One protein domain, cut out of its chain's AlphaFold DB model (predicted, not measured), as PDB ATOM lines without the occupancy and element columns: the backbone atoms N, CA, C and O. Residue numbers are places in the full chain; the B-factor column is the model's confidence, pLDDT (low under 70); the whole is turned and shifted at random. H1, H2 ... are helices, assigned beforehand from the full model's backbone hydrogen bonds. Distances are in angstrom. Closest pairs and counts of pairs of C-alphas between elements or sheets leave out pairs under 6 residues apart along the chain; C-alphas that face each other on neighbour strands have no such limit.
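What this domain is: This is residues 155 to 180 and 193 to 329 of the 988 residues of the protein "EF-hand domain-containing protein" of Symbiodinium microadriaticum (UniProt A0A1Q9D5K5). What shape do these atoms make? Two arms form an open, flat V: H1 and H2 run side by side in one arm, and the long helices H3 and H7 run side by side in the other. The short helices H4, H5 and H6 cluster where H3 ends and H7 begins, far from the corner between the arms. What is it made of? The printed part has 163 residues with seven named helices, H1 to H7 in order, and no named strand: its class is all helix. It is only just loose, close to extended, with a radius of gyration of the C-alphas of 22.8 A and spans of 60 by 50 by 22 A.

How they stand to each other: How does the first pair stand? H1, residues 155 to 180, touches H2, residues 193 to 213, with residues 161 to 172 alone, at a shallow tilt of 26 degrees, opposite ways; the closest C-alphas, of Glu 168 and Met 203, are 6.6 A apart. Both are apart from H3, residues 219 to 256, and from H7, residues 299 to 329. How do H3 and H7 meet? They touch at a shallow tilt of 15 degrees, opposite ways, with the C-alphas of Ala 227 and Ile 328 closest at 4.9 A. H3 has a kink of 44 degrees near residue 234. Where are the short helices? The hub is H5, residues 270 to 282, which touches H3 at a steep tilt of 60 degrees, the C-alphas of Ala 250 and Ala 273 being closest at 5.2 A. H4, residues 261 to 267, forms a helical hairpin with H3, at a shallow tilt of 32 degrees, only just short of steep, the C-alphas of Arg 254 and Phe 267 being closest at 6.0 A. H6, residues 287 to 297, forms one with H7, at a shallow tilt of 23 degrees, the C-alphas of Leu 294 and Phe 302 being closest at 5.1 A. What do the backbones show? In H4, H5 and H6 every O i to N i+4 pair is within hydrogen-bond range, against 20 of 22 in H1, 31 of 34 in H3 and 24 of 27 in H7. H2 has 7 of 17, beside 16 of 18 O i to N i+3 pairs.

Where its parts are: Where does the printed part begin and end? C-alpha 155 of H1 is at (-4.335, 127.254, 31.512), and C-alpha 329 of H7 is at (-15.877, 102.989, 22.311). How long are the longer helices? From first to last C-alpha, H1 measures 36.3 A, H2 32.8 A, H3 53.1 A and H7 43.8 A.

The domain as a whole: Where is it cut? Residues 181 to 192 are not printed, and C-alphas 180 and 193 are 11.8 A apart. Which stretches are free or unsure? Residues 216 to 221, of which 219 to 221 belong to H3, stand free. The pLDDT is under 70 at residues 179 to 180, 193 to 201, 203 and 216.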
ATOM      1  N   PHE A 155      -5.053 125.987  31.380       80.81
ATOM      2  CA  PHE A 155      -4.335 127.254  31.512       80.81
ATOM      3  C   PHE A 155      -3.009 127.234  30.742       80.81
ATOM      4  O   PHE A 155      -2.736 128.171  29.991       80.81
ATOM      5  N   LEU A 156      -2.207 126.167  30.862       83.12
ATOM      6  CA  LEU A 156      -0.950 126.033  30.120       83.12
ATOM      7  C   LEU A 156      -1.182 126.026  28.599       83.12
ATOM      8  O   LEU A 156      -0.478 126.723  27.870       83.12
ATOM      9  N   PHE A 157      -2.192 125.297  28.119       80.44
ATOM     10  CA  PHE A 157      -2.556 125.269  26.701       80.44
ATOM     11  C   PHE A 157      -3.040 126.638  26.197       80.44
ATOM     12  O   PHE A 157      -2.599 127.088  25.139       80.44
ATOM     13  N   ASP A 158      -3.883 127.351  26.953       82.81
ATOM     14  CA  ASP A 158      -4.295 128.712  26.580       82.81
ATOM     15  C   ASP A 158      -3.142 129.717  26.630       82.81
ATOM     16  O   ASP A 158      -3.074 130.594  25.769       82.81
ATOM     17  N   PHE A 159      -2.222 129.581  27.587       85.06
ATOM     18  CA  PHE A 159      -1.013 130.396  27.671       85.06
ATOM     19  C   PHE A 159      -0.117 130.182  26.443       85.06
ATOM     20  O   PHE A 159       0.298 131.159  25.821       85.06
ATOM     21  N   VAL A 160       0.106 128.928  26.028       84.62
ATOM     22  CA  VAL A 160       0.851 128.594  24.802       84.62
ATOM     23  C   VAL A 160       0.143 129.130  23.552       84.62
ATOM     24  O   VAL A 160       0.804 129.716  22.696       84.62
ATOM     25  N   LEU A 161      -1.187 129.016  23.451       81.94
ATOM     26  CA  LEU A 161      -1.957 129.591  22.337       81.94
ATOM     27  C   LEU A 161      -1.856 131.123  22.281       81.94
ATOM     28  O   LEU A 161      -1.689 131.687  21.199       81.94
ATOM     29  N   VAL A 162      -1.949 131.811  23.421       84.69
ATOM     30  CA  VAL A 162      -1.803 133.276  23.486       84.69
ATOM     31  C   VAL A 162      -0.371 133.688  23.145       84.69
ATOM     32  O   VAL A 162      -0.193 134.605  22.349       84.69
ATOM     33  N   PHE A 163       0.639 132.984  23.662       85.56
ATOM     34  CA  PHE A 163       2.043 133.218  23.319       85.56
ATOM     35  C   PHE A 163       2.302 133.029  21.815       85.56
ATOM     36  O   PHE A 163       2.914 133.894  21.192       85.56
ATOM     37  N   MET A 164       1.758 131.969  21.207       79.81
ATOM     38  CA  MET A 164       1.794 131.754  19.754       79.81
ATOM     39  C   MET A 164       1.160 132.906  18.976       79.81
ATOM     40  O   MET A 164       1.752 133.381  18.013       79.81
ATOM     41  N   MET A 165      -0.011 133.396  19.392       81.12
ATOM     42  CA  MET A 165      -0.682 134.507  18.706       81.12
ATOM     43  C   MET A 165       0.054 135.839  18.893       81.12
ATOM     44  O   MET A 165       0.063 136.655  17.973       81.12
ATOM     45  N   VAL A 166       0.709 136.062  20.038       84.00
ATOM     46  CA  VAL A 166       1.596 137.219  20.250       84.00
ATOM     47  C   VAL A 166       2.850 137.103  19.376       84.00
ATOM     48  O   VAL A 166       3.209 138.076  18.723       84.00
ATOM     49  N   ALA A 167       3.466 135.925  19.256       82.25
ATOM     50  CA  ALA A 167       4.566 135.707  18.316       82.25
ATOM     51  C   ALA A 167       4.129 135.938  16.851       82.25
ATOM     52  O   ALA A 167       4.800 136.656  16.108       82.25
ATOM     53  N   GLU A 168       2.962 135.419  16.457       77.12
ATOM     54  CA  GLU A 168       2.392 135.585  15.113       77.12
ATOM     55  C   GLU A 168       2.089 137.057  14.772       77.12
ATOM     56  O   GLU A 168       2.263 137.471  13.629       77.12
ATOM     57  N   THR A 169       1.632 137.859  15.742       79.75
ATOM     58  CA  THR A 169       1.160 139.237  15.492       79.75
ATOM     59  C   THR A 169       2.150 140.340  15.865       79.75
ATOM     60  O   THR A 169       2.055 141.433  15.307       79.75
ATOM     61  N   TRP A 170       3.115 140.074  16.748       83.94
ATOM     62  CA  TRP A 170       4.150 141.036  17.145       83.94
ATOM     63  C   TRP A 170       5.501 140.664  16.541       83.94
ATOM     64  O   TRP A 170       6.090 141.487  15.851       83.94
ATOM     65  N   VAL A 171       5.985 139.431  16.742       78.50
ATOM     66  CA  VAL A 171       7.344 139.049  16.313       78.50
ATOM     67  C   VAL A 171       7.453 138.991  14.792       78.50
ATOM     68  O   VAL A 171       8.386 139.570  14.250       78.50
ATOM     69  N   LEU A 172       6.492 138.389  14.078       74.19
ATOM     70  CA  LEU A 172       6.533 138.376  12.606       74.19
ATOM     71  C   LEU A 172       6.441 139.782  12.001       74.19
ATOM     72  O   LEU A 172       7.231 140.115  11.126       74.19
ATOM     73  N   ASN A 173       5.525 140.620  12.490       77.19
ATOM     74  CA  ASN A 173       5.384 141.991  11.993       77.19
ATOM     75  C   ASN A 173       6.621 142.848  12.316       77.19
ATOM     76  O   ASN A 173       7.046 143.634  11.474       77.19
ATOM     77  N   LEU A 174       7.237 142.666  13.489       77.75
ATOM     78  CA  LEU A 174       8.467 143.362  13.875       77.75
ATOM     79  C   LEU A 174       9.685 142.864  13.083       77.75
ATOM     80  O   LEU A 174      10.517 143.683  12.712       77.75
ATOM     81  N   VAL A 175       9.779 141.568  12.769       75.06
ATOM     82  CA  VAL A 175      10.832 141.016  11.894       75.06
ATOM     83  C   VAL A 175      10.677 141.532  10.463       75.06
ATOM     84  O   VAL A 175      11.657 142.000   9.891       75.06
ATOM     85  N   ILE A 176       9.460 141.534   9.909       72.56
ATOM     86  CA  ILE A 176       9.177 142.091   8.574       72.56
ATOM     87  C   ILE A 176       9.508 143.591   8.531       72.56
ATOM     88  O   ILE A 176      10.166 144.042   7.597       72.56
ATOM     89  N   LEU A 177       9.113 144.357   9.554       73.12
ATOM     90  CA  LEU A 177       9.422 145.787   9.651       73.12
ATOM     91  C   LEU A 177      10.928 146.045   9.822       73.12
ATOM     92  O   LEU A 177      11.460 146.963   9.201       73.12
ATOM     93  N   ALA A 178      11.627 145.230  10.616       74.12
ATOM     94  CA  ALA A 178      13.074 145.322  10.788       74.12
ATOM     95  C   ALA A 178      13.806 145.042   9.467       74.12
ATOM     96  O   ALA A 178      14.606 145.872   9.038       74.12
ATOM     97  N   MET A 179      13.468 143.943   8.781       68.75
ATOM     98  CA  MET A 179      14.002 143.602   7.456       68.75
ATOM     99  C   MET A 179      13.743 144.719   6.433       68.75
ATOM    100  O   MET A 179      14.667 145.127   5.739       68.75
ATOM    101  N   ALA A 180      12.529 145.280   6.397       66.81
ATOM    102  CA  ALA A 180      12.196 146.407   5.522       66.81
ATOM    103  C   ALA A 180      12.959 147.703   5.875       66.81
ATOM    104  O   ALA A 180      13.289 148.481   4.984       66.81
ATOM    105  N   ASP A 193      14.159 134.293   2.064       58.12
ATOM    106  CA  ASP A 193      13.099 134.988   2.799       58.12
ATOM    107  C   ASP A 193      11.723 134.732   2.183       58.12
ATOM    108  O   ASP A 193      10.754 134.540   2.912       58.12
ATOM    109  N   ALA A 194      11.615 134.573   0.861       58.41
ATOM    110  CA  ALA A 194      10.369 134.137   0.229       58.41
ATOM    111  C   ALA A 194       9.899 132.740   0.702       58.41
ATOM    112  O   ALA A 194       8.698 132.453   0.663       58.41
ATOM    113  N   ALA A 195      10.794 131.852   1.152       64.56
ATOM    114  CA  ALA A 195      10.426 130.579   1.784       64.56
ATOM    115  C   ALA A 195      10.065 130.755   3.272       64.56
ATOM    116  O   ALA A 195       9.067 130.197   3.735       64.56
ATOM    117  N   ILE A 196      10.806 131.591   4.007       67.56
ATOM    118  CA  ILE A 196      10.527 131.919   5.418       67.56
ATOM    119  C   ILE A 196       9.179 132.651   5.554       67.56
ATOM    120  O   ILE A 196       8.385 132.317   6.429       67.56
ATOM    121  N   LEU A 197       8.850 133.562   4.636       64.69
ATOM    122  CA  LEU A 197       7.559 134.253   4.552       64.69
ATOM    123  C   LEU A 197       6.411 133.310   4.152       64.69
ATOM    124  O   LEU A 197       5.279 133.503   4.601       64.69
ATOM    125  N   ARG A 198       6.679 132.253   3.370       66.94
ATOM    126  CA  ARG A 198       5.709 131.168   3.112       66.94
ATOM    127  C   ARG A 198       5.466 130.325   4.373       66.94
ATOM    128  O   ARG A 198       4.310 130.102   4.723       66.94
ATOM    129  N   MET A 199       6.507 129.970   5.127       66.88
ATOM    130  CA  MET A 199       6.367 129.320   6.445       66.88
ATOM    131  C   MET A 199       5.650 130.223   7.469       66.88
ATOM    132  O   MET A 199       4.775 129.771   8.206       66.88
ATOM    133  N   ALA A 200       5.930 131.527   7.472       67.81
ATOM    134  CA  ALA A 200       5.230 132.508   8.301       67.81
ATOM    135  C   ALA A 200       3.756 132.686   7.892       67.81
ATOM    136  O   ALA A 200       2.899 132.931   8.743       67.81
ATOM    137  N   ARG A 201       3.420 132.487   6.609       67.44
ATOM    138  CA  ARG A 201       2.027 132.408   6.141       67.44
ATOM    139  C   ARG A 201       1.310 131.190   6.736       67.44
ATOM    140  O   ARG A 201       0.155 131.338   7.129       67.44
ATOM    141  N   LEU A 202       1.983 130.046   6.899       70.06
ATOM    142  CA  LEU A 202       1.424 128.868   7.583       70.06
ATOM    143  C   LEU A 202       1.185 129.106   9.083       70.06
ATOM    144  O   LEU A 202       0.207 128.590   9.619       70.06
ATOM    145  N   MET A 203       1.974 129.948   9.764       69.19
ATOM    146  CA  MET A 203       1.691 130.307  11.167       69.19
ATOM    147  C   MET A 203       0.326 130.998  11.355       69.19
ATOM    148  O   MET A 203      -0.264 130.878  12.430       69.19
ATOM    149  N   ARG A 204      -0.255 131.599  10.305       70.62
ATOM    150  CA  ARG A 204      -1.638 132.121  10.325       70.62
ATOM    151  C   ARG A 204      -2.689 131.024  10.551       70.62
ATOM    152  O   ARG A 204      -3.770 131.328  11.049       70.62
ATOM    153  N   LEU A 205      -2.384 129.752  10.269       73.19
ATOM    154  CA  LEU A 205      -3.262 128.616  10.593       73.19
ATOM    155  C   LEU A 205      -3.430 128.425  12.107       73.19
ATOM    156  O   LEU A 205      -4.435 127.876  12.545       73.19
ATOM    157  N   THR A 206      -2.525 128.945  12.939       73.12
ATOM    158  CA  THR A 206      -2.666 128.875  14.408       73.12
ATOM    159  C   THR A 206      -3.772 129.798  14.943       73.12
ATOM    160  O   THR A 206      -4.249 129.627  16.066       73.12
ATOM    161  N   ARG A 207      -4.332 130.668  14.088       71.88
ATOM    162  CA  ARG A 207      -5.630 131.319  14.319       71.88
ATOM    163  C   ARG A 207      -6.779 130.304  14.362       71.88
ATOM    164  O   ARG A 207      -7.715 130.509  15.129       71.88
ATOM    165  N   LEU A 208      -6.697 129.190  13.629       76.19
ATOM    166  CA  LEU A 208      -7.661 128.081  13.714       76.19
ATOM    167  C   LEU A 208      -7.522 127.308  15.032       76.19
ATOM    168  O   LEU A 208      -8.512 126.792  15.540       76.19
ATOM    169  N   ALA A 209      -6.348 127.315  15.674       72.94
ATOM    170  CA  ALA A 209      -6.182 126.734  17.009       72.94
ATOM    171  C   ALA A 209      -6.988 127.486  18.097       72.94
ATOM    172  O   ALA A 209      -7.230 126.942  19.173       72.94
ATOM    173  N   ARG A 210      -7.528 128.684  17.803       71.88
ATOM    174  CA  ARG A 210      -8.580 129.325  18.622       71.88
ATOM    175  C   ARG A 210      -9.837 128.455  18.724       71.88
ATOM    176  O   ARG A 210     -10.495 128.482  19.760       71.88
ATOM    177  N   MET A 211     -10.145 127.648  17.705       74.56
ATOM    178  CA  MET A 211     -11.299 126.741  17.705       74.56
ATOM    179  C   MET A 211     -11.137 125.590  18.711       74.56
ATOM    180  O   MET A 211     -12.136 125.062  19.191       74.56
ATOM    181  N   ALA A 212      -9.916 125.299  19.180       70.50
ATOM    182  CA  ALA A 212      -9.694 124.411  20.325       70.50
ATOM    183  C   ALA A 212     -10.258 124.967  21.657       70.50
ATOM    184  O   ALA A 212     -10.306 124.250  22.656       70.50
ATOM    185  N   ARG A 213     -10.724 126.228  21.693       71.69
ATOM    186  CA  ARG A 213     -11.561 126.773  22.781       71.69
ATOM    187  C   ARG A 213     -13.043 126.423  22.627       71.69
ATOM    188  O   ARG A 213     -13.739 126.350  23.633       71.69
ATOM    189  N   ILE A 214     -13.526 126.187  21.404       76.31
ATOM    190  CA  ILE A 214     -14.907 125.750  21.135       76.31
ATOM    191  C   ILE A 214     -15.088 124.288  21.563       76.31
ATOM    192  O   ILE A 214     -16.101 123.969  22.174       76.31
ATOM    193  N   ILE A 215     -14.060 123.446  21.386       74.06
ATOM    194  CA  ILE A 215     -14.019 122.065  21.913       74.06
ATOM    195  C   ILE A 215     -14.317 122.021  23.429       74.06
ATOM    196  O   ILE A 215     -14.933 121.084  23.915       74.06
ATOM    197  N   ARG A 216     -13.967 123.073  24.186       68.81
ATOM    198  CA  ARG A 216     -14.223 123.178  25.639       68.81
ATOM    199  C   ARG A 216     -15.623 123.689  26.010       68.81
ATOM    200  O   ARG A 216     -15.914 123.862  27.192       68.81
ATOM    201  N   LYS A 217     -16.468 123.994  25.019       76.56
ATOM    202  CA  LYS A 217     -17.899 124.306  25.188       76.56
ATOM    203  C   LYS A 217     -18.809 123.116  24.858       76.56
ATOM    204  O   LYS A 217     -20.009 123.222  25.070       76.56
ATOM    205  N   VAL A 218     -18.243 122.035  24.320       78.94
ATOM    206  CA  VAL A 218     -18.948 120.839  23.839       78.94
ATOM    207  C   VAL A 218     -18.251 119.627  24.470       78.94
ATOM    208  O   VAL A 218     -17.302 119.103  23.876       78.94
ATOM    209  N   PRO A 219     -18.609 119.231  25.710       73.69
ATOM    210  CA  PRO A 219     -17.911 118.167  26.434       73.69
ATOM    211  C   PRO A 219     -17.881 116.843  25.655       73.69
ATOM    212  O   PRO A 219     -16.900 116.112  25.739       73.69
ATOM    213  N   GLU A 220     -18.879 116.576  24.816       80.75
ATOM    214  CA  GLU A 220     -18.957 115.414  23.928       80.75
ATOM    215  C   GLU A 220     -17.740 115.311  22.994       80.75
ATOM    216  O   GLU A 220     -17.159 114.238  22.828       80.75
ATOM    217  N   LEU A 221     -17.294 116.438  22.432       83.50
ATOM    218  CA  LEU A 221     -16.128 116.480  21.549       83.50
ATOM    219  C   LEU A 221     -14.815 116.324  22.335       83.50
ATOM    220  O   LEU A 221     -13.845 115.760  21.831       83.50
ATOM    221  N   LEU A 222     -14.794 116.771  23.594       81.94
ATOM    222  CA  LEU A 222     -13.672 116.586  24.515       81.94
ATOM    223  C   LEU A 222     -13.513 115.104  24.909       81.94
ATOM    224  O   LEU A 222     -12.383 114.610  24.914       81.94
ATOM    225  N   ILE A 223     -14.617 114.375  25.132       84.38
ATOM    226  CA  ILE A 223     -14.619 112.909  25.315       84.38
ATOM    227  C   ILE A 223     -14.003 112.219  24.091       84.38
ATOM    228  O   ILE A 223     -13.097 111.401  24.240       84.38
ATOM    229  N   MET A 224     -14.438 112.572  22.875       84.50
ATOM    230  CA  MET A 224     -13.899 111.974  21.643       84.50
ATOM    231  C   MET A 224     -12.389 112.214  21.493       84.50
ATOM    232  O   MET A 224     -11.646 111.286  21.171       84.50
ATOM    233  N   VAL A 225     -11.909 113.430  21.782       85.75
ATOM    234  CA  VAL A 225     -10.473 113.757  21.737       85.75
ATOM    235  C   VAL A 225      -9.680 112.968  22.789       85.75
ATOM    236  O   VAL A 225      -8.623 112.427  22.461       85.75
ATOM    237  N   LYS A 226     -10.194 112.825  24.022       83.75
ATOM    238  CA  LYS A 226      -9.595 111.949  25.050       83.75
ATOM    239  C   LYS A 226      -9.533 110.487  24.591       83.75
ATOM    240  O   LYS A 226      -8.495 109.844  24.748       83.75
ATOM    241  N   ALA A 227     -10.617 109.969  24.013       86.56
ATOM    242  CA  ALA A 227     -10.712 108.585  23.555       86.56
ATOM    243  C   ALA A 227      -9.691 108.275  22.448       86.56
ATOM    244  O   ALA A 227      -8.959 107.288  22.547       86.56
ATOM    245  N   VAL A 228      -9.553 109.163  21.455       87.44
ATOM    246  CA  VAL A 228      -8.525 109.061  20.401       87.44
ATOM    247  C   VAL A 228      -7.108 109.152  20.985       87.44
ATOM    248  O   VAL A 228      -6.248 108.345  20.629       87.44
ATOM    249  N   ALA A 229      -6.856 110.080  21.914       86.88
ATOM    250  CA  ALA A 229      -5.546 110.231  22.554       86.88
ATOM    251  C   ALA A 229      -5.143 108.993  23.381       86.88
ATOM    252  O   ALA A 229      -3.982 108.582  23.350       86.88
ATOM    253  N   SER A 230      -6.100 108.362  24.068       86.00
ATOM    254  CA  SER A 230      -5.898 107.098  24.787       86.00
ATOM    255  C   SER A 230      -5.627 105.933  23.821       86.00
ATOM    256  O   SER A 230      -4.641 105.202  23.972       86.00
ATOM    257  N   ALA A 231      -6.434 105.813  22.759       89.12
ATOM    258  CA  ALA A 231      -6.286 104.783  21.730       89.12
ATOM    259  C   ALA A 231      -4.937 104.846  20.991       89.12
ATOM    260  O   ALA A 231      -4.414 103.802  20.588       89.12
ATOM    261  N   PHE A 232      -4.329 106.034  20.867       89.12
ATOM    262  CA  PHE A 232      -3.056 106.239  20.167       89.12
ATOM    263  C   PHE A 232      -1.926 105.312  20.655       89.12
ATOM    264  O   PHE A 232      -1.117 104.853  19.847       89.12
ATOM    265  N   ARG A 233      -1.898 104.951  21.949       88.31
ATOM    266  CA  ARG A 233      -0.920 103.989  22.495       88.31
ATOM    267  C   ARG A 233      -1.030 102.605  21.844       88.31
ATOM    268  O   ARG A 233      -0.005 101.991  21.553       88.31
ATOM    269  N   SER A 234      -2.249 102.113  21.633       88.56
ATOM    270  CA  SER A 234      -2.509 100.804  21.019       88.56
ATOM    271  C   SER A 234      -2.343 100.862  19.500       88.56
ATOM    272  O   SER A 234      -1.702  99.990  18.913       88.56
ATOM    273  N   VAL A 235      -2.835 101.936  18.872       91.44
ATOM    274  CA  VAL A 235      -2.677 102.198  17.429       91.44
ATOM    275  C   VAL A 235      -1.196 102.280  17.044       91.44
ATOM    276  O   VAL A 235      -0.798 101.702  16.037       91.44
ATOM    277  N   GLY A 236      -0.352 102.899  17.877       91.12
ATOM    278  CA  GLY A 236       1.096 102.970  17.660       91.12
ATOM    279  C   GLY A 236       1.789 101.604  17.566       91.12
ATOM    280  O   GLY A 236       2.748 101.466  16.809       91.12
ATOM    281  N   LEU A 237       1.290 100.570  18.255       91.88
ATOM    282  CA  LEU A 237       1.818  99.203  18.133       91.88
ATOM    283  C   LEU A 237       1.399  98.539  16.811       91.88
ATOM    284  O   LEU A 237       2.204  97.833  16.203       91.88
ATOM    285  N   ALA A 238       0.176  98.795  16.337       91.38
ATOM    286  CA  ALA A 238      -0.288  98.320  15.032       91.38
ATOM    287  C   ALA A 238       0.439  99.032  13.872       91.38
ATOM    288  O   ALA A 238       0.864  98.377  12.922       91.38
ATOM    289  N   LEU A 239       0.669 100.345  13.985       92.25
ATOM    290  CA  LEU A 239       1.476 101.119  13.034       92.25
ATOM    291  C   LEU A 239       2.954 100.700  13.044       92.25
ATOM    292  O   LEU A 239       3.578 100.659  11.987       92.25
ATOM    293  N   LEU A 240       3.516 100.330  14.201       94.44
ATOM    294  CA  LEU A 240       4.868  99.768  14.279       94.44
ATOM    295  C   LEU A 240       4.952  98.403  13.576       94.44
ATOM    296  O   LEU A 240       5.897  98.166  12.825       94.44
ATOM    297  N   LEU A 241       3.959  97.526  13.766       92.06
ATOM    298  CA  LEU A 241       3.878  96.246  13.053       92.06
ATOM    299  C   LEU A 241       3.765  96.451  11.532       92.06
ATOM    300  O   LEU A 241       4.446  95.758  10.775       92.06
ATOM    301  N   LEU A 242       2.960  97.426  11.097       94.19
ATOM    302  CA  LEU A 242       2.842  97.828   9.694       94.19
ATOM    303  C   LEU A 242       4.173  98.363   9.141       94.19
ATOM    304  O   LEU A 242       4.619  97.925   8.088       94.19
ATOM    305  N   GLY A 243       4.853  99.258   9.861       95.19
ATOM    306  CA  GLY A 243       6.154  99.795   9.449       95.19
ATOM    307  C   GLY A 243       7.239  98.717   9.334       95.19
ATOM    308  O   GLY A 243       8.033  98.736   8.394       95.19
ATOM    309  N   ILE A 244       7.239  97.736  10.243       95.50
ATOM    310  CA  ILE A 244       8.138  96.574  10.182       95.50
ATOM    311  C   ILE A 244       7.811  95.687   8.971       95.50
ATOM    312  O   ILE A 244       8.736  95.251   8.286       95.50
ATOM    313  N   SER A 245       6.530  95.433   8.667       94.31
ATOM    314  CA  SER A 245       6.165  94.637   7.487       94.31
ATOM    315  C   SER A 245       6.521  95.366   6.186       94.31
ATOM    316  O   SER A 245       7.191  94.778   5.339       94.31
ATOM    317  N   VAL A 246       6.203  96.659   6.070       96.06
ATOM    318  CA  VAL A 246       6.610  97.533   4.953       96.06
ATOM    319  C   VAL A 246       8.127  97.493   4.740       96.06
ATOM    320  O   VAL A 246       8.568  97.326   3.608       96.06
ATOM    321  N   TYR A 247       8.937  97.580   5.801       96.31
ATOM    322  CA  TYR A 247      10.402  97.508   5.703       96.31
ATOM    323  C   TYR A 247      10.907  96.143   5.198       96.31
ATOM    324  O   TYR A 247      11.749  96.085   4.299       96.31
ATOM    325  N   VAL A 248      10.372  95.035   5.726       95.94
ATOM    326  CA  VAL A 248      10.748  93.677   5.288       95.94
ATOM    327  C   VAL A 248      10.378  93.448   3.819       95.94
ATOM    328  O   VAL A 248      11.195  92.928   3.057       95.94
ATOM    329  N   PHE A 249       9.186  93.876   3.398       94.81
ATOM    330  CA  PHE A 249       8.778  93.782   1.998       94.81
ATOM    331  C   PHE A 249       9.573  94.740   1.099       94.81
ATOM    332  O   PHE A 249       9.979  94.321   0.022       94.81
ATOM    333  N   ALA A 250       9.903  95.961   1.533       96.12
ATOM    334  CA  ALA A 250      10.741  96.891   0.765       96.12
ATOM    335  C   ALA A 250      12.117  96.295   0.422       96.12
ATOM    336  O   ALA A 250      12.587  96.440  -0.707       96.12
ATOM    337  N   ILE A 251      12.738  95.567   1.359       95.19
ATOM    338  CA  ILE A 251      13.974  94.814   1.097       95.19
ATOM    339  C   ILE A 251      13.722  93.684   0.091       95.19
ATOM    340  O   ILE A 251      14.483  93.547  -0.865       95.19
ATOM    341  N   ALA A 252      12.653  92.900   0.267       94.56
ATOM    342  CA  ALA A 252      12.318  91.804  -0.646       94.56
ATOM    343  C   ALA A 252      12.050  92.296  -2.083       94.56
ATOM    344  O   ALA A 252      12.521  91.677  -3.035       94.56
ATOM    345  N   PHE A 253      11.378  93.440  -2.247       93.38
ATOM    346  CA  PHE A 253      11.172  94.088  -3.543       93.38
ATOM    347  C   PHE A 253      12.482  94.556  -4.164       93.38
ATOM    348  O   PHE A 253      12.776  94.178  -5.294       93.38
ATOM    349  N   ARG A 254      13.313  95.292  -3.415       92.38
ATOM    350  CA  ARG A 254      14.633  95.746  -3.885       92.38
ATOM    351  C   ARG A 254      15.515  94.551  -4.298       92.38
ATOM    352  O   ARG A 254      16.242  94.644  -5.275       92.38
ATOM    353  N   MET A 255      15.434  93.413  -3.606       91.50
ATOM    354  CA  MET A 255      16.156  92.184  -3.982       91.50
ATOM    355  C   MET A 255      15.563  91.440  -5.192       91.50
ATOM    356  O   MET A 255      16.299  90.738  -5.877       91.50
ATOM    357  N   THR A 256      14.257  91.559  -5.448       90.50
ATOM    358  CA  THR A 256      13.555  90.837  -6.533       90.50
ATOM    359  C   THR A 256      13.523  91.631  -7.843       90.50
ATOM    360  O   THR A 256      13.461  91.038  -8.916       90.50
ATOM    361  N   LEU A 257      13.579  92.963  -7.756       89.69
ATOM    362  CA  LEU A 257      13.536  93.906  -8.880       89.69
ATOM    363  C   LEU A 257      14.918  94.485  -9.240       89.69
ATOM    364  O   LEU A 257      15.003  95.454  -9.992       89.69
ATOM    365  N   ASP A 258      16.009  93.946  -8.690       86.62
ATOM    366  CA  ASP A 258      17.354  94.459  -8.970       86.62
ATOM    367  C   ASP A 258      17.704  94.217 -10.451       86.62
ATOM    368  O   ASP A 258      17.798  93.074 -10.904       86.62
ATOM    369  N   GLY A 259      17.845  95.299 -11.220       83.00
ATOM    370  CA  GLY A 259      18.076  95.262 -12.668       83.00
ATOM    371  C   GLY A 259      16.832  95.350 -13.569       83.00
ATOM    372  O   GLY A 259      17.007  95.350 -14.787       83.00
ATOM    373  N   THR A 260      15.604  95.466 -13.040       88.69
ATOM    374  CA  THR A 260      14.414  95.794 -13.863       88.69
ATOM    375  C   THR A 260      14.206  97.316 -13.963       88.69
ATOM    376  O   THR A 260      14.598  98.046 -13.043       88.69
ATOM    377  N   PRO A 261      13.597  97.842 -15.048       85.62
ATOM    378  CA  PRO A 261      13.356  99.279 -15.169       85.62
ATOM    379  C   PRO A 261      12.387  99.793 -14.092       85.62
ATOM    380  O   PRO A 261      12.703 100.793 -13.443       85.62
ATOM    381  N   ILE A 262      11.297  99.067 -13.789       87.19
ATOM    382  CA  ILE A 262      10.408  99.422 -12.664       87.19
ATOM    383  C   ILE A 262      11.143  99.401 -11.311       87.19
ATOM    384  O   ILE A 262      10.852 100.209 -10.424       87.19
ATOM    385  N   GLY A 263      12.134  98.515 -11.154       86.94
ATOM    386  CA  GLY A 263      12.978  98.423  -9.967       86.94
ATOM    387  C   GLY A 263      13.807  99.682  -9.733       86.94
ATOM    388  O   GLY A 263      13.880 100.165  -8.603       86.94
ATOM    389  N   MET A 264      14.379 100.261 -10.792       84.75
ATOM    390  CA  MET A 264      15.137 101.510 -10.682       84.75
ATOM    391  C   MET A 264      14.235 102.734 -10.478       84.75
ATOM    392  O   MET A 264      14.583 103.593  -9.668       84.75
ATOM    393  N   GLU A 265      13.076 102.803 -11.139       87.25
ATOM    394  CA  GLU A 265      12.171 103.956 -11.023       87.25
ATOM    395  C   GLU A 265      11.417 103.992  -9.679       87.25
ATOM    396  O   GLU A 265      11.444 105.003  -8.977       87.25
ATOM    397  N   LYS A 266      10.755 102.891  -9.292       86.94
ATOM    398  CA  LYS A 266       9.833 102.858  -8.137       86.94
ATOM    399  C   LYS A 266      10.440 102.261  -6.857       86.94
ATOM    400  O   LYS A 266       9.841 102.403  -5.788       86.94
ATOM    401  N   PHE A 267      11.601 101.599  -6.938       90.44
ATOM    402  CA  PHE A 267      12.221 100.862  -5.819       90.44
ATOM    403  C   PHE A 267      13.735 101.119  -5.640       90.44
ATOM    404  O   PHE A 267      14.382 100.437  -4.841       90.44
ATOM    405  N   GLY A 268      14.309 102.120  -6.326       87.12
ATOM    406  CA  GLY A 268      15.764 102.318  -6.433       87.12
ATOM    407  C   GLY A 268      16.522 102.501  -5.107       87.12
ATOM    408  O   GLY A 268      17.701 102.156  -5.013       87.12
ATOM    409  N   ASN A 269      15.858 102.975  -4.045       91.12
ATOM    410  CA  ASN A 269      16.379 102.905  -2.676       91.12
ATOM    411  C   ASN A 269      15.301 102.432  -1.685       91.12
ATOM    412  O   ASN A 269      14.108 102.501  -1.966       91.12
ATOM    413  N   CYS A 270      15.724 101.959  -0.506       92.94
ATOM    414  CA  CYS A 270      14.820 101.345   0.470       92.94
ATOM    415  C   CYS A 270      13.745 102.313   1.008       92.94
ATOM    416  O   CYS A 270      12.614 101.891   1.218       92.94
ATOM    417  N   ALA A 271      14.045 103.607   1.165       93.56
ATOM    418  CA  ALA A 271      13.063 104.591   1.629       93.56
ATOM    419  C   ALA A 271      11.990 104.883   0.563       93.56
ATOM    420  O   ALA A 271      10.806 104.942   0.891       93.56
ATOM    421  N   ILE A 272      12.387 104.984  -0.712       93.00
ATOM    422  CA  ILE A 272      11.455 105.090  -1.845       93.00
ATOM    423  C   ILE A 272      10.617 103.809  -1.944       93.00
ATOM    424  O   ILE A 272       9.398 103.894  -1.988       93.00
ATOM    425  N   ALA A 273      11.234 102.626  -1.858       94.19
ATOM    426  CA  ALA A 273      10.520 101.348  -1.849       94.19
ATOM    427  C   ALA A 273       9.473 101.259  -0.717       94.19
ATOM    428  O   ALA A 273       8.347 100.830  -0.956       94.19
ATOM    429  N   MET A 274       9.805 101.709   0.501       95.38
ATOM    430  CA  MET A 274       8.844 101.795   1.610       95.38
ATOM    431  C   MET A 274       7.710 102.789   1.320       95.38
ATOM    432  O   MET A 274       6.556 102.484   1.611       95.38
ATOM    433  N   HIS A 275       8.007 103.951   0.733       94.38
ATOM    434  CA  HIS A 275       6.998 104.946   0.359       94.38
ATOM    435  C   HIS A 275       6.046 104.419  -0.729       94.38
ATOM    436  O   HIS A 275       4.828 104.478  -0.554       94.38
ATOM    437  N   THR A 276       6.585 103.816  -1.794       92.94
ATOM    438  CA  THR A 276       5.824 103.147  -2.860       92.94
ATOM    439  C   THR A 276       4.887 102.083  -2.283       92.94
ATOM    440  O   THR A 276       3.706 102.065  -2.624       92.94
ATOM    441  N   LEU A 277       5.370 101.246  -1.355       93.81
ATOM    442  CA  LEU A 277       4.565 100.207  -0.694       93.81
ATOM    443  C   LEU A 277       3.513 100.761   0.277       93.81
ATOM    444  O   LEU A 277       2.450 100.159   0.428       93.81
ATOM    445  N   ILE A 278       3.755 101.904   0.921       94.69
ATOM    446  CA  ILE A 278       2.734 102.573   1.737       94.69
ATOM    447  C   ILE A 278       1.623 103.113   0.830       94.69
ATOM    448  O   ILE A 278       0.472 102.708   0.991       94.69
ATOM    449  N   MET A 279       1.953 103.941  -0.162       94.06
ATOM    450  CA  MET A 279       0.938 104.559  -1.024       94.06
ATOM    451  C   MET A 279       0.203 103.517  -1.880       94.06
ATOM    452  O   MET A 279      -0.996 103.302  -1.709       94.06
ATOM    453  N   HIS A 280       0.930 102.782  -2.721       91.75
ATOM    454  CA  HIS A 280       0.323 101.923  -3.740       91.75
ATOM    455  C   HIS A 280      -0.030 100.524  -3.226       91.75
ATOM    456  O   HIS A 280      -0.890  99.854  -3.787       91.75
ATOM    457  N   GLY A 281       0.614 100.062  -2.150       90.38
ATOM    458  CA  GLY A 281       0.387  98.723  -1.597       90.38
ATOM    459  C   GLY A 281      -0.414  98.680  -0.290       90.38
ATOM    460  O   GLY A 281      -0.938  97.622   0.048       90.38
ATOM    461  N   THR A 282      -0.509  99.785   0.463       93.06
ATOM    462  CA  THR A 282      -1.212  99.826   1.765       93.06
ATOM    463  C   THR A 282      -2.445 100.726   1.729       93.06
ATOM    464  O   THR A 282      -3.489 100.319   2.236       93.06
ATOM    465  N   PHE A 283      -2.359 101.900   1.096       92.44
ATOM    466  CA  PHE A 283      -3.530 102.731   0.778       92.44
ATOM    467  C   PHE A 283      -4.181 102.369  -0.568       92.44
ATOM    468  O   PHE A 283      -5.303 102.794  -0.823       92.44
ATOM    469  N   LEU A 284      -3.521 101.527  -1.376       93.00
ATOM    470  CA  LEU A 284      -3.977 101.042  -2.690       93.00
ATOM    471  C   LEU A 284      -4.135 102.143  -3.756       93.00
ATOM    472  O   LEU A 284      -4.828 101.950  -4.756       93.00
ATOM    473  N   ASP A 285      -3.459 103.276  -3.562       93.88
ATOM    474  CA  ASP A 285      -3.453 104.390  -4.510       93.88
ATOM    475  C   ASP A 285      -2.724 104.006  -5.809       93.88
ATOM    476  O   ASP A 285      -1.650 103.410  -5.763       93.88
ATOM    477  N   ALA A 286      -3.333 104.269  -6.967       91.62
ATOM    478  CA  ALA A 286      -2.850 103.836  -8.288       91.62
ATOM    479  C   ALA A 286      -2.333 102.369  -8.361       91.62
ATOM    480  O   ALA A 286      -1.434 102.047  -9.140       91.62
ATOM    481  N   VAL A 287      -2.884 101.448  -7.548       92.12
ATOM    482  CA  VAL A 287      -2.351 100.073  -7.413       92.12
ATOM    483  C   VAL A 287      -2.357  99.288  -8.730       92.12
ATOM    484  O   VAL A 287      -1.475  98.459  -8.950       92.12
ATOM    485  N   SER A 288      -3.316  99.567  -9.620       91.69
ATOM    486  CA  SER A 288      -3.416  98.959 -10.952       91.69
ATOM    487  C   SER A 288      -2.153  99.174 -11.784       91.69
ATOM    488  O   SER A 288      -1.630  98.217 -12.347       91.69
ATOM    489  N   ASP A 289      -1.632 100.399 -11.804       90.56
ATOM    490  CA  ASP A 289      -0.548 100.823 -12.690       90.56
ATOM    491  C   ASP A 289       0.765 100.117 -12.314       90.56
ATOM    492  O   ASP A 289       1.491  99.604 -13.167       90.56
ATOM    493  N   ILE A 290       1.035 100.005 -11.006       90.75
ATOM    494  CA  ILE A 290       2.176  99.233 -10.495       90.75
ATOM    495  C   ILE A 290       1.949  97.724 -10.656       90.75
ATOM    496  O   ILE A 290       2.906  97.007 -10.937       90.75
ATOM    497  N   MET A 291       0.721  97.214 -10.521       92.12
ATOM    498  CA  MET A 291       0.434  95.793 -10.768       92.12
ATOM    499  C   MET A 291       0.622  95.406 -12.242       92.12
ATOM    500  O   MET A 291       1.177  94.342 -12.508       92.12
ATOM    501  N   GLU A 292       0.213  96.249 -13.191       92.38
ATOM    502  CA  GLU A 292       0.402  96.006 -14.626       92.38
ATOM    503  C   GLU A 292       1.891  96.051 -15.001       92.38
ATOM    504  O   GLU A 292       2.403  95.091 -15.578       92.38
ATOM    505  N   ALA A 293       2.618  97.085 -14.568       89.94
ATOM    506  CA  ALA A 293       4.056  97.195 -14.817       89.94
ATOM    507  C   ALA A 293       4.881  96.091 -14.112       89.94
ATOM    508  O   ALA A 293       5.883  95.614 -14.646       89.94
ATOM    509  N   LEU A 294       4.454  95.609 -12.935       92.00
ATOM    510  CA  LEU A 294       5.050  94.419 -12.311       92.00
ATOM    511  C   LEU A 294       4.748  93.139 -13.096       92.00
ATOM    512  O   LEU A 294       5.601  92.252 -13.143       92.00
ATOM    513  N   LEU A 295       3.563  93.019 -13.700       93.06
ATOM    514  CA  LEU A 295       3.179  91.851 -14.492       93.06
ATOM    515  C   LEU A 295       3.974  91.763 -15.807       93.06
ATOM    516  O   LEU A 295       4.302  90.652 -16.225       93.06
ATOM    517  N   THR A 296       4.322  92.900 -16.422       90.50
ATOM    518  CA  THR A 296       5.195  92.944 -17.608       90.50
ATOM    519  C   THR A 296       6.664  92.689 -17.269       90.50
ATOM    520  O   THR A 296       7.311  91.906 -17.963       90.50
ATOM    521  N   ASP A 297       7.188  93.304 -16.202       88.31
ATOM    522  CA  ASP A 297       8.618  93.227 -15.865       88.31
ATOM    523  C   ASP A 297       8.995  91.950 -15.100       88.31
ATOM    524  O   ASP A 297      10.059  91.373 -15.332       88.31
ATOM    525  N   SER A 298       8.182  91.522 -14.124       90.06
ATOM    526  CA  SER A 298       8.563  90.435 -13.211       90.06
ATOM    527  C   SER A 298       7.389  89.762 -12.481       90.06
ATOM    528  O   SER A 298       6.940  90.173 -11.409       90.06
ATOM    529  N   ILE A 299       7.005  88.580 -12.969       91.25
ATOM    530  CA  ILE A 299       6.079  87.656 -12.287       91.25
ATOM    531  C   ILE A 299       6.389  87.456 -10.778       91.25
ATOM    532  O   ILE A 299       5.442  87.491  -9.988       91.25
ATOM    533  N   PRO A 300       7.647  87.277 -10.304       90.19
ATOM    534  CA  PRO A 300       7.901  87.168  -8.863       90.19
ATOM    535  C   PRO A 300       7.624  88.471  -8.092       90.19
ATOM    536  O   PRO A 300       7.155  88.399  -6.958       90.19
ATOM    537  N   GLY A 301       7.847  89.645  -8.697       90.94
ATOM    538  CA  GLY A 301       7.492  90.942  -8.113       90.94
ATOM    539  C   GLY A 301       5.975  91.141  -8.026       90.94
ATOM    540  O   GLY A 301       5.468  91.561  -6.987       90.94
ATOM    541  N   PHE A 302       5.238  90.742  -9.067       93.06
ATOM    542  CA  PHE A 302       3.771  90.732  -9.077       93.06
ATOM    543  C   PHE A 302       3.186  89.845  -7.961       93.06
ATOM    544  O   PHE A 302       2.345  90.290  -7.178       93.06
ATOM    545  N   ILE A 303       3.682  88.607  -7.818       94.00
ATOM    546  CA  ILE A 303       3.252  87.686  -6.747       94.00
ATOM    547  C   ILE A 303       3.585  88.259  -5.359       94.00
ATOM    548  O   ILE A 303       2.761  88.174  -4.444       94.00
ATOM    549  N   LEU A 304       4.764  88.873  -5.201       93.81
ATOM    550  CA  LEU A 304       5.168  89.529  -3.955       93.81
ATOM    551  C   LEU A 304       4.245  90.712  -3.608       93.81
ATOM    552  O   LEU A 304       3.914  90.885  -2.434       93.81
ATOM    553  N   MET A 305       3.776  91.475  -4.602       92.94
ATOM    554  CA  MET A 305       2.843  92.593  -4.393       92.94
ATOM    555  C   MET A 305       1.450  92.113  -4.014       92.94
ATOM    556  O   MET A 305       0.863  92.639  -3.074       92.94
ATOM    557  N   TYR A 306       0.944  91.067  -4.668       93.62
ATOM    558  CA  TYR A 306      -0.348  90.484  -4.307       93.62
ATOM    559  C   TYR A 306      -0.339  89.929  -2.868       93.62
ATOM    560  O   TYR A 306      -1.284  90.137  -2.098       93.62
ATOM    561  N   ALA A 307       0.762  89.283  -2.468       94.50
ATOM    562  CA  ALA A 307       0.974  88.832  -1.093       94.50
ATOM    563  C   ALA A 307       1.099  90.002  -0.099       94.50
ATOM    564  O   ALA A 307       0.526  89.933   0.990       94.50
ATOM    565  N   PHE A 308       1.800  91.079  -0.473       95.00
ATOM    566  CA  PHE A 308       1.926  92.280   0.351       95.00
ATOM    567  C   PHE A 308       0.574  92.969   0.566       95.00
ATOM    568  O   PHE A 308       0.182  93.125   1.716       95.00
ATOM    569  N   VAL A 309      -0.165  93.289  -0.502       94.88
ATOM    570  CA  VAL A 309      -1.506  93.911  -0.463       94.88
ATOM    571  C   VAL A 309      -2.475  93.110   0.414       94.88
ATOM    572  O   VAL A 309      -3.191  93.672   1.246       94.88
ATOM    573  N   THR A 310      -2.464  91.780   0.285       93.31
ATOM    574  CA  THR A 310      -3.285  90.902   1.135       93.31
ATOM    575  C   THR A 310      -2.894  91.029   2.616       93.31
ATOM    576  O   THR A 310      -3.755  91.032   3.492       93.31
ATOM    577  N   LEU A 311      -1.604  91.159   2.928       92.69
ATOM    578  CA  LEU A 311      -1.114  91.265   4.300       92.69
ATOM    579  C   LEU A 311      -1.340  92.670   4.890       92.69
ATOM    580  O   LEU A 311      -1.940  92.785   5.960       92.69
ATOM    581  N   SER A 312      -0.903  93.734   4.216       93.12
ATOM    582  CA  SER A 312      -0.970  95.116   4.708       93.12
ATOM    583  C   SER A 312      -2.406  95.653   4.717       93.12
ATOM    584  O   SER A 312      -2.957  95.901   5.793       93.12
ATOM    585  N   ALA A 313      -3.033  95.782   3.547       90.94
ATOM    586  CA  ALA A 313      -4.343  96.406   3.392       90.94
ATOM    587  C   ALA A 313      -5.483  95.518   3.917       90.94
ATOM    588  O   ALA A 313      -6.369  96.008   4.616       90.94
ATOM    589  N   VAL A 314      -5.463  94.204   3.651       91.19
ATOM    590  CA  VAL A 314      -6.587  93.331   4.050       91.19
ATOM    591  C   VAL A 314      -6.469  92.818   5.491       91.19
ATOM    592  O   VAL A 314      -7.502  92.719   6.154       91.19
ATOM    593  N   THR A 315      -5.269  92.537   6.027       91.75
ATOM    594  CA  THR A 315      -5.139  92.078   7.434       91.75
ATOM    595  C   THR A 315      -4.736  93.167   8.427       91.75
ATOM    596  O   THR A 315      -5.433  93.339   9.426       91.75
ATOM    597  N   ILE A 316      -3.661  93.929   8.187       92.75
ATOM    598  CA  ILE A 316      -3.138  94.861   9.203       92.75
ATOM    599  C   ILE A 316      -4.015  96.116   9.329       92.75
ATOM    600  O   ILE A 316      -4.357  96.490  10.450       92.75
ATOM    601  N   MET A 317      -4.428  96.741   8.220       91.62
ATOM    602  CA  MET A 317      -5.274  97.947   8.266       91.62
ATOM    603  C   MET A 317      -6.647  97.663   8.895       91.62
ATOM    604  O   MET A 317      -7.084  98.396   9.781       91.62
ATOM    605  N   ASN A 318      -7.291  96.549   8.533       90.12
ATOM    606  CA  ASN A 318      -8.567  96.148   9.137       90.12
ATOM    607  C   ASN A 318      -8.433  95.788  10.631       90.12
ATOM    608  O   ASN A 318      -9.319  96.115  11.421       90.12
ATOM    609  N   MET A 319      -7.313  95.183  11.051       90.62
ATOM    610  CA  MET A 319      -7.017  94.966  12.474       90.62
ATOM    611  C   MET A 319      -6.814  96.295  13.224       90.62
ATOM    612  O   MET A 319      -7.305  96.447  14.341       90.62
ATOM    613  N   LEU A 320      -6.122  97.264  12.614       91.75
ATOM    614  CA  LEU A 320      -5.901  98.596  13.182       91.75
ATOM    615  C   LEU A 320      -7.223  99.348  13.388       91.75
ATOM    616  O   LEU A 320      -7.427  99.908  14.463       91.75
ATOM    617  N   ILE A 321      -8.131  99.309  12.406       91.50
ATOM    618  CA  ILE A 321      -9.475  99.900  12.522       91.50
ATOM    619  C   ILE A 321     -10.270  99.207  13.639       91.50
ATOM    620  O   ILE A 321     -10.857  99.889  14.475       91.50
ATOM    621  N   GLY A 322     -10.236  97.871  13.713       92.12
ATOM    622  CA  GLY A 322     -10.915  97.113  14.771       92.12
ATOM    623  C   GLY A 322     -10.474  97.513  16.184       92.12
ATOM    624  O   GLY A 322     -11.316  97.857  17.014       92.12
ATOM    625  N   ILE A 323      -9.160  97.546  16.435       91.44
ATOM    626  CA  ILE A 323      -8.584  97.937  17.737       91.44
ATOM    627  C   ILE A 323      -8.885  99.410  18.060       91.44
ATOM    628  O   ILE A 323      -9.170  99.748  19.209       91.44
ATOM    629  N   LEU A 324      -8.840 100.297  17.059       89.88
ATOM    630  CA  LEU A 324      -9.166 101.714  17.227       89.88
ATOM    631  C   LEU A 324     -10.631 101.901  17.651       89.88
ATOM    632  O   LEU A 324     -10.892 102.622  18.614       89.88
ATOM    633  N   CYS A 325     -11.572 101.220  16.993       90.12
ATOM    634  CA  CYS A 325     -12.992 101.278  17.341       90.12
ATOM    635  C   CYS A 325     -13.280 100.690  18.733       90.12
ATOM    636  O   CYS A 325     -14.050 101.284  19.489       90.12
ATOM    637  N   GLU A 326     -12.646  99.570  19.099       91.94
ATOM    638  CA  GLU A 326     -12.793  98.948  20.424       91.94
ATOM    639  C   GLU A 326     -12.358  99.903  21.548       91.94
ATOM    640  O   GLU A 326     -13.134 100.178  22.466       91.94
ATOM    641  N   VAL A 327     -11.150 100.474  21.452       91.00
ATOM    642  CA  VAL A 327     -10.612 101.353  22.506       91.00
ATOM    643  C   VAL A 327     -11.341 102.699  22.556       91.00
ATOM    644  O   VAL A 327     -11.605 103.191  23.653       91.00
ATOM    645  N   ILE A 328     -11.707 103.288  21.410       89.62
ATOM    646  CA  ILE A 328     -12.468 104.548  21.400       89.62
ATOM    647  C   ILE A 328     -13.843 104.357  22.044       89.62
ATOM    648  O   ILE A 328     -14.226 105.182  22.870       89.62
ATOM    649  N   THR A 329     -14.553 103.268  21.727       90.00
ATOM    650  CA  THR A 329     -15.877 102.989  22.311       90.00
ATOM    651  C   THR A 329     -15.769 102.794  23.824       90.00
ATOM    652  O   THR A 329     -16.451 103.482  24.578       90.00
TER     653      THR A 329